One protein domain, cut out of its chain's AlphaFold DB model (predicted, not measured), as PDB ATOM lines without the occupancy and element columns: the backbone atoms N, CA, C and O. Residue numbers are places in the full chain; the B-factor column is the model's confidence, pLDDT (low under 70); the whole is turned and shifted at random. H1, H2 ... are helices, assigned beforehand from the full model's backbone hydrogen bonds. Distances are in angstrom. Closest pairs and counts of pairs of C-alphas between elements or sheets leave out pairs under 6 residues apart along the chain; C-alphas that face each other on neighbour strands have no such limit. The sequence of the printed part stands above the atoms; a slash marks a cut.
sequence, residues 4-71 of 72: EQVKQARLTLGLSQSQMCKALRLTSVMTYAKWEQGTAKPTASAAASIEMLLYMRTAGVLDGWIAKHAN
ATOM      1  N   GLU A   4      22.123  -2.681  58.154       98.56
ATOM      2  CA  GLU A   4      21.499  -1.841  57.132       98.56
ATOM      3  C   GLU A   4      22.424  -1.634  55.927       98.56
ATOM      4  O   GLU A   4      21.992  -1.787  54.791       98.56
ATOM      5  N   GLN A   5      23.723  -1.390  56.144       98.56
ATOM      6  CA  GLN A   5      24.688  -1.285  55.044       98.56
ATOM      7  C   GLN A   5      24.779  -2.582  54.231       98.56
ATOM      8  O   GLN A   5      24.884  -2.525  53.008       98.56
ATOM      9  N   VAL A   6      24.727  -3.751  54.885       98.56
ATOM     10  CA  VAL A   6      24.737  -5.050  54.190       98.56
ATOM     11  C   VAL A   6      23.500  -5.186  53.302       98.56
ATOM     12  O   VAL A   6      23.630  -5.480  52.113       98.56
ATOM     13  N   LYS A   7      22.318  -4.900  53.855       98.62
ATOM     14  CA  LYS A   7      21.049  -4.972  53.129       98.62
ATOM     15  C   LYS A   7      21.002  -4.003  51.951       98.62
ATOM     16  O   LYS A   7      20.647  -4.403  50.842       98.62
ATOM     17  N   GLN A   8      21.395  -2.750  52.171       98.62
ATOM     18  CA  GLN A   8      21.420  -1.733  51.122       98.62
ATOM     19  C   GLN A   8      22.406  -2.092  50.014       98.62
ATOM     20  O   GLN A   8      22.065  -1.964  48.844       98.62
ATOM     21  N   ALA A   9      23.584  -2.633  50.341       98.19
ATOM     22  CA  ALA A   9      24.539  -3.064  49.326       98.19
ATOM     23  C   ALA A   9      23.937  -4.103  48.367       98.19
ATOM     24  O   ALA A   9      24.054  -3.975  47.150       98.19
ATOM     25  N   ARG A  10      23.239  -5.109  48.905       97.81
ATOM     26  CA  ARG A  10      22.557  -6.117  48.088       97.81
ATOM     27  C   ARG A  10      21.464  -5.509  47.209       97.81
ATOM     28  O   ARG A  10      21.364  -5.870  46.038       97.81
ATOM     29  N   LEU A  11      20.639  -4.626  47.773       97.50
ATOM     30  CA  LEU A  11      19.556  -3.974  47.033       97.50
ATOM     31  C   LEU A  11      20.099  -3.087  45.907       97.50
ATOM     32  O   LEU A  11      19.588  -3.153  44.794       97.50
ATOM     33  N   THR A  12      21.184  -2.350  46.151       95.94
ATOM     34  CA  THR A  12      21.891  -1.548  45.137       95.94
ATOM     35  C   THR A  12      22.426  -2.401  43.987       95.94
ATOM     36  O   THR A  12      22.398  -1.984  42.830       95.94
ATOM     37  N   LEU A  13      22.889  -3.618  44.283       95.06
ATOM     38  CA  LEU A  13      23.320  -4.584  43.271       95.06
ATOM     39  C   LEU A  13      22.140  -5.276  42.561       95.06
ATOM     40  O   LEU A  13      22.363  -6.028  41.617       95.06
ATOM     41  N   GLY A  14      20.897  -5.046  42.997       94.69
ATOM     42  CA  GLY A  14      19.703  -5.679  42.433       94.69
ATOM     43  C   GLY A  14      19.615  -7.184  42.699       94.69
ATOM     44  O   GLY A  14      18.985  -7.899  41.926       94.69
ATOM     45  N   LEU A  15      20.266  -7.682  43.758       95.31
ATOM     46  CA  LEU A  15      20.380  -9.117  44.033       95.31
ATOM     47  C   LEU A  15      19.406  -9.590  45.126       95.31
ATOM     48  O   LEU A  15      19.110  -8.896  46.106       95.31
ATOM     49  N   SER A  16      18.962 -10.840  45.019       96.00
ATOM     50  CA  SER A  16      18.361 -11.575  46.134       96.00
ATOM     51  C   SER A  16      19.429 -12.012  47.149       96.00
ATOM     52  O   SER A  16      20.632 -11.978  46.872       96.00
ATOM     53  N   GLN A  17      19.023 -12.437  48.352       97.19
ATOM     54  CA  GLN A  17      19.981 -12.946  49.347       97.19
ATOM     55  C   GLN A  17      20.739 -14.182  48.829       97.19
ATOM     56  O   GLN A  17      21.927 -14.334  49.112       97.19
ATOM     57  N   SER A  18      20.094 -15.044  48.034       96.00
ATOM     58  CA  SER A  18      20.741 -16.227  47.454       96.00
ATOM     59  C   SER A  18      21.749 -15.858  46.366       96.00
ATOM     60  O   SER A  18      22.833 -16.435  46.311       96.00
ATOM     61  N   GLN A  19      21.444 -14.860  45.538       95.12
ATOM     62  CA  GLN A  19      22.364 -14.359  44.517       95.12
ATOM     63  C   GLN A  19      23.568 -13.653  45.142       95.12
ATOM     64  O   GLN A  19      24.701 -13.908  44.745       95.12
ATOM     65  N   MET A  20      23.349 -12.840  46.177       96.62
ATOM     66  CA  MET A  20      24.431 -12.200  46.925       96.62
ATOM     67  C   MET A  20      25.320 -13.228  47.640       96.62
ATOM     68  O   MET A  20      26.543 -13.122  47.617       96.62
ATOM     69  N   CYS A  21      24.726 -14.287  48.196       96.25
ATOM     70  CA  CYS A  21      25.457 -15.426  48.752       96.25
ATOM     71  C   CYS A  21      26.375 -16.082  47.706       96.25
ATOM     72  O   CYS A  21      27.548 -16.319  47.990       96.25
ATOM     73  N   LYS A  22      25.872 -16.322  46.483       94.00
ATOM     74  CA  LYS A  22      26.674 -16.846  45.363       94.00
ATOM     75  C   LYS A  22      27.789 -15.873  44.958       94.00
ATOM     76  O   LYS A  22      28.925 -16.308  44.786       94.00
ATOM     77  N   ALA A  23      27.489 -14.575  44.857       94.56
ATOM     78  CA  ALA A  23      28.457 -13.531  44.505       94.56
ATOM     79  C   ALA A  23      29.635 -13.483  45.492       94.56
ATOM     80  O   ALA A  23      30.791 -13.384  45.090       94.56
ATOM     81  N   LEU A  24      29.336 -13.636  46.784       95.88
ATOM     82  CA  LEU A  24      30.316 -13.659  47.869       95.88
ATOM     83  C   LEU A  24      30.931 -15.046  48.115       95.88
ATOM     84  O   LEU A  24      31.724 -15.202  49.042       95.88
ATOM     85  N   ARG A  25      30.558 -16.062  47.320       94.81
ATOM     86  CA  ARG A  25      30.968 -17.467  47.486       94.81
ATOM     87  C   ARG A  25      30.743 -18.010  48.902       94.81
ATOM     88  O   ARG A  25      31.513 -18.826  49.403       94.81
ATOM     89  N   LEU A  26      29.673 -17.564  49.553       96.38
ATOM     90  CA  LEU A  26      29.258 -18.095  50.845       96.38
ATOM     91  C   LEU A  26      28.567 -19.447  50.654       96.38
ATOM     92  O   LEU A  26      27.845 -19.667  49.683       96.38
ATOM     93  N   THR A  27      28.747 -20.341  51.620       94.62
ATOM     94  CA  THR A  27      28.148 -21.684  51.605       94.62
ATOM     95  C   THR A  27      26.706 -21.711  52.110       94.62
ATOM     96  O   THR A  27      26.025 -22.720  51.960       94.62
ATOM     97  N   SER A  28      26.221 -20.624  52.720       96.88
ATOM     98  CA  SER A  28      24.887 -20.560  53.315       96.88
ATOM     99  C   SER A  28      24.257 -19.180  53.176       96.88
ATOM    100  O   SER A  28      24.796 -18.181  53.657       96.88
ATOM    101  N   VAL A  29      23.054 -19.148  52.598       97.62
ATOM    102  CA  VAL A  29      22.216 -17.939  52.507       97.62
ATOM    103  C   VAL A  29      21.848 -17.432  53.903       97.62
ATOM    104  O   VAL A  29      21.787 -16.226  54.134       97.62
ATOM    105  N   MET A  30      21.688 -18.346  54.867       98.19
ATOM    106  CA  MET A  30      21.379 -18.004  56.254       98.19
ATOM    107  C   MET A  30      22.502 -17.190  56.906       98.19
ATOM    108  O   MET A  30      22.228 -16.303  57.711       98.19
ATOM    109  N   THR A  31      23.765 -17.444  56.548       98.06
ATOM    110  CA  THR A  31      24.896 -16.637  57.030       98.06
ATOM    111  C   THR A  31      24.740 -15.181  56.603       98.06
ATOM    112  O   THR A  31      24.876 -14.287  57.434       98.06
ATOM    113  N   TYR A  32      24.387 -14.946  55.337       98.38
ATOM    114  CA  TYR A  32      24.149 -13.599  54.826       98.38
ATOM    115  C   TYR A  32      22.914 -12.949  55.476       98.38
ATOM    116  O   TYR A  32      22.970 -11.796  55.899       98.38
ATOM    117  N   ALA A  33      21.821 -13.701  55.644       98.44
ATOM    118  CA  ALA A  33      20.607 -13.211  56.300       98.44
ATOM    119  C   ALA A  33      20.857 -12.759  57.751       98.44
ATOM    120  O   ALA A  33      20.355 -11.716  58.167       98.44
ATOM    121  N   LYS A  34      21.688 -13.485  58.513       98.56
ATOM    122  CA  LYS A  34      22.084 -13.086  59.875       98.56
ATOM    123  C   LYS A  34      22.844 -11.758  59.908       98.56
ATOM    124  O   LYS A  34      22.718 -11.018  60.882       98.56
ATOM    125  N   TRP A  35      23.608 -11.438  58.860       98.62
ATOM    126  CA  TRP A  35      24.268 -10.135  58.743       98.62
ATOM    127  C   TRP A  35      23.258  -9.008  58.544       98.62
ATOM    128  O   TRP A  35      23.361  -7.994  59.225       98.62
ATOM    129  N   GLU A  36      22.254  -9.199  57.682       98.62
ATOM    130  CA  GLU A  36      21.172  -8.217  57.485       98.62
ATOM    131  C   GLU A  36      20.279  -8.049  58.723       98.62
ATOM    132  O   GLU A  36      19.752  -6.967  58.960       98.62
ATOM    133  N   GLN A  37      20.117  -9.102  59.526       98.31
ATOM    134  CA  GLN A  37      19.354  -9.071  60.781       98.31
ATOM    135  C   GLN A  37      20.162  -8.520  61.966       98.31
ATOM    136  O   GLN A  37      19.597  -8.240  63.019       98.31
ATOM    137  N   GLY A  38      21.487  -8.409  61.833       98.19
ATOM    138  CA  GLY A  38      22.385  -7.988  62.910       98.19
ATOM    139  C   GLY A  38      22.639  -9.032  63.998       98.19
ATOM    140  O   GLY A  38      23.261  -8.713  65.008       98.19
ATOM    141  N   THR A  39      22.220 -10.282  63.788       98.25
ATOM    142  CA  THR A  39      22.490 -11.406  64.700       98.25
ATOM    143  C   THR A  39      23.876 -12.023  64.481       98.25
ATOM    144  O   THR A  39      24.362 -12.784  65.314       98.25
ATOM    145  N   ALA A  40      24.542 -11.672  63.379       98.06
ATOM    146  CA  ALA A  40      25.959 -11.914  63.136       98.06
ATOM    147  C   ALA A  40      26.572 -10.732  62.369       98.06
ATOM    148  O   ALA A  40      25.857  -9.884  61.838       98.06
ATOM    149  N   LYS A  41      27.904 -10.686  62.276       97.69
ATOM    150  CA  LYS A  41      28.627  -9.660  61.511       97.69
ATOM    151  C   LYS A  41      29.412 -10.290  60.356       97.69
ATOM    152  O   LYS A  41      29.932 -11.396  60.532       97.69
ATOM    153  N   PRO A  42      29.529  -9.607  59.200       97.94
ATOM    154  CA  PRO A  42      30.440 -10.034  58.147       97.94
ATOM    155  C   PRO A  42      31.887  -9.991  58.641       97.94
ATOM    156  O   PRO A  42      32.265  -9.113  59.420       97.94
ATOM    157  N   THR A  43      32.705 -10.928  58.164       97.81
ATOM    158  CA  THR A  43      34.160 -10.860  58.352       97.81
ATOM    159  C   THR A  43      34.727  -9.655  57.598       97.81
ATOM    160  O   THR A  43      34.094  -9.136  56.677       97.81
ATOM    161  N   ALA A  44      35.946  -9.227  57.940       97.62
ATOM    162  CA  ALA A  44      36.610  -8.130  57.231       97.62
ATOM    163  C   ALA A  44      36.741  -8.408  55.720       97.62
ATOM    164  O   ALA A  44      36.450  -7.539  54.905       97.62
ATOM    165  N   SER A  45      37.089  -9.644  55.343       97.44
ATOM    166  CA  SER A  45      37.176 -10.058  53.936       97.44
ATOM    167  C   SER A  45      35.816 -10.016  53.229       97.44
ATOM    168  O   SER A  45      35.730  -9.549  52.092       97.44
ATOM    169  N   ALA A  46      34.739 -10.438  53.900       97.81
ATOM    170  CA  ALA A  46      33.397 -10.354  53.335       97.81
ATOM    171  C   ALA A  46      32.947  -8.897  53.150       97.81
ATOM    172  O   ALA A  46      32.403  -8.563  52.103       97.81
ATOM    173  N   ALA A  47      33.213  -8.021  54.125       98.38
ATOM    174  CA  ALA A  47      32.915  -6.594  54.011       98.38
ATOM    175  C   ALA A  47      33.672  -5.949  52.835       98.38
ATOM    176  O   ALA A  47      33.043  -5.324  51.985       98.38
ATOM    177  N   ALA A  48      34.980  -6.202  52.715       98.38
ATOM    178  CA  ALA A  48      35.787  -5.716  51.594       98.38
ATOM    179  C   ALA A  48      35.281  -6.238  50.235       98.38
ATOM    180  O   ALA A  48      35.276  -5.516  49.243       98.38
ATOM    181  N   SER A  49      34.802  -7.485  50.188       98.25
ATOM    182  CA  SER A  49      34.219  -8.065  48.971       98.25
ATOM    183  C   SER A  49      32.915  -7.366  48.577       98.25
ATOM    184  O   SER A  49      32.681  -7.124  47.396       98.25
ATOM    185  N   ILE A  50      32.076  -7.000  49.553       98.25
ATOM    186  CA  ILE A  50      30.851  -6.229  49.302       98.25
ATOM    187  C   ILE A  50      31.191  -4.832  48.770       98.25
ATOM    188  O   ILE A  50      30.602  -4.396  47.783       98.25
ATOM    189  N   GLU A  51      32.155  -4.149  49.384       98.38
ATOM    190  CA  GLU A  51      32.624  -2.832  48.935       98.38
ATOM    191  C   GLU A  51      33.190  -2.890  47.508       98.38
ATOM    192  O   GLU A  51      32.862  -2.041  46.680       98.38
ATOM    193  N   MET A  52      33.953  -3.938  47.182       98.00
ATOM    194  CA  MET A  52      34.475  -4.157  45.832       98.00
ATOM    195  C   MET A  52      33.357  -4.361  44.802       98.00
ATOM    196  O   MET A  52      33.391  -3.762  43.730       98.00
ATOM    197  N   LEU A  53      32.333  -5.161  45.125       96.81
ATOM    198  CA  LEU A  53      31.178  -5.351  44.240       96.81
ATOM    199  C   LEU A  53      30.439  -4.029  43.992       96.81
ATOM    200  O   LEU A  53      30.068  -3.736  42.857       96.81
ATOM    201  N   LEU A  54      30.262  -3.204  45.027       97.00
ATOM    202  CA  LEU A  54      29.659  -1.879  44.875       97.00
ATOM    203  C   LEU A  54      30.508  -0.974  43.981       97.00
ATOM    204  O   LEU A  54      29.975  -0.378  43.046       97.00
ATOM    205  N   TYR A  55      31.822  -0.923  44.203       97.50
ATOM    206  CA  TYR A  55      32.734  -0.148  43.364       97.50
ATOM    207  C   TYR A  55      32.656  -0.579  41.892       97.50
ATOM    208  O   TYR A  55      32.442   0.248  41.005       97.50
ATOM    209  N   MET A  56      32.731  -1.882  41.613       95.62
ATOM    210  CA  MET A  56      32.662  -2.397  40.244       95.62
ATOM    211  C   MET A  56      31.305  -2.133  39.569       95.62
ATOM    212  O   MET A  56      31.259  -1.944  38.352       95.62
ATOM    213  N   ARG A  57      30.207  -2.087  40.337       94.00
ATOM    214  CA  ARG A  57      28.892  -1.654  39.841       94.00
ATOM    215  C   ARG A  57      28.899  -0.170  39.488       94.00
ATOM    216  O   ARG A  57      28.418   0.184  38.421       94.00
ATOM    217  N   THR A  58      29.482   0.691  40.325       95.00
ATOM    218  CA  THR A  58      29.599   2.129  40.006       95.00
ATOM    219  C   THR A  58      30.494   2.398  38.798       95.00
ATOM    220  O   THR A  58      30.247   3.339  38.052       95.00
ATOM    221  N   ALA A  59      31.485   1.538  38.556       94.44
ATOM    222  CA  ALA A  59      32.342   1.591  37.377       94.44
ATOM    223  C   ALA A  59      31.693   0.988  36.109       94.44
ATOM    224  O   ALA A  59      32.340   0.941  35.066       94.44
ATOM    225  N   GLY A  60      30.450   0.487  36.182       93.44
ATOM    226  CA  GLY A  60      29.721  -0.100  35.047       93.44
ATOM    227  C   GLY A  60      30.227  -1.474  34.588       93.44
ATOM    228  O   GLY A  60      29.787  -1.995  33.565       93.44
ATOM    229  N   VAL A  61      31.147  -2.098  35.329       92.75
ATOM    230  CA  VAL A  61      31.826  -3.341  34.912       92.75
ATOM    231  C   VAL A  61      30.993  -4.587  35.241       92.75
ATOM    232  O   VAL A  61      31.182  -5.648  34.648       92.75
ATOM    233  N   LEU A  62      30.048  -4.478  36.182       90.56
ATOM    234  CA  LEU A  62      29.236  -5.609  36.651       90.56
ATOM    235  C   LEU A  62      27.875  -5.756  35.971       90.56
ATOM    236  O   LEU A  62      27.207  -6.763  36.195       90.56
ATOM    237  N   ASP A  63      27.457  -4.812  35.133       86.38
ATOM    238  CA  ASP A  63      26.081  -4.750  34.629       86.38
ATOM    239  C   ASP A  63      25.690  -6.000  33.834       86.38
ATOM    240  O   ASP A  63      24.655  -6.615  34.103       86.38
ATOM    241  N   GLY A  64      26.564  -6.445  32.924       85.19
ATOM    242  CA  GLY A  64      26.352  -7.673  32.155       85.19
ATOM    243  C   GLY A  64      26.384  -8.941  33.014       85.19
ATOM    244  O   GLY A  64      25.627  -9.882  32.768       85.19
ATOM    245  N   TRP A  65      27.222  -8.974  34.057       85.50
ATOM    246  CA  TRP A  65      27.280 -10.115  34.973       85.50
ATOM    247  C   TRP A  65      26.008 -10.211  35.822       85.50
ATOM    248  O   TRP A  65      25.420 -11.291  35.906       85.50
ATOM    249  N   ILE A  66      25.550  -9.087  36.383       84.25
ATOM    250  CA  ILE A  66      24.314  -9.009  37.169       84.25
ATOM    251  C   ILE A  66      23.123  -9.418  36.302       84.25
ATOM    252  O   ILE A  66      22.365 -10.289  36.710       84.25
ATOM    253  N   ALA A  67      22.992  -8.890  35.080       82.50
ATOM    254  CA  ALA A  67      21.881  -9.228  34.184       82.50
ATOM    255  C   ALA A  67      21.767 -10.740  33.899       82.50
ATOM    256  O   ALA A  67      20.662 -11.283  33.818       82.50
ATOM    257  N   LYS A  68      22.905 -11.437  33.799       82.19
ATOM    258  CA  LYS A  68      22.955 -12.890  33.582       82.19
ATOM    259  C   LYS A  68      22.562 -13.701  34.825       82.19
ATOM    260  O   LYS A  68      21.959 -14.761  34.688       82.19
ATOM    261  N   HIS A  69      22.894 -13.224  36.024       75.44
ATOM    262  CA  HIS A  69      22.744 -13.988  37.274       75.44
ATOM    263  C   HIS A  69      21.562 -13.534  38.145       75.44
ATOM    264  O   HIS A  69      21.211 -14.229  39.093       75.44
ATOM    265  N   ALA A  70      20.936 -12.398  37.827       66.31
ATOM    266  CA  ALA A  70      19.721 -11.914  38.479       66.31
ATOM    267  C   ALA A  70      18.457 -12.671  38.015       66.31
ATOM    268  O   ALA A  70      17.489 -12.753  38.767       66.31
ATOM    269  N   ASN A  71      18.486 -13.256  36.810       58.38
ATOM    270  CA  ASN A  71      17.359 -13.947  36.165       58.38
ATOM    271  C   ASN A  71      17.452 -15.489  36.208       58.38
ATOM    272  O   ASN A  71      16.720 -16.165  35.487       58.38
TER     273      ASN A  71
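This is residues 4 to 71 of the 72 residues of the protein "Helix-turn-helix domain-containing protein" of Aeromonas media (UniProt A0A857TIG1). This is a small cluster of five helices: H1 and the longest, H4, run the same way, H2 lies near the middle, and H3 and H5 lie at opposite ends. The 68 printed residues, all helix by class, have five named helices, H1 to H5 in chain order. The whole is compact, with a radius of gyration of the C-alphas of 11.3 A and spans of 32 by 22 by 18 A.

Start at H1, residues 4 to 12; H2, residues 17 to 23, is close but not clearly touching, closest at the C-alphas of Arg 10 and Met 20, 6.5 A. H3, residues 29 to 37, touches H2, closest at C-alphas 29 and 18, 5.5 A, and H1 only at their ends, closest at C-alphas 36 and 7, 5.4 A. H4, residues 44 to 58, touches H1 with residues 50 to 54 alone, closest at C-alphas 54 and 9, 6.9 A, at 35.1 degrees, only just steep. H5, residues 63 to 70, touches no helix. Within each helix, every O i to N i+4 pair is within hydrogen-bond range.

Find C-alpha 4 at (21.499, -1.841, 57.132), where H1 begins; H4 runs 21.2 A, and H5 ends at C-alpha 70, (19.721, -11.914, 38.479).

The printed part has no cut; residues 70 to 71 are under pLDDT 70.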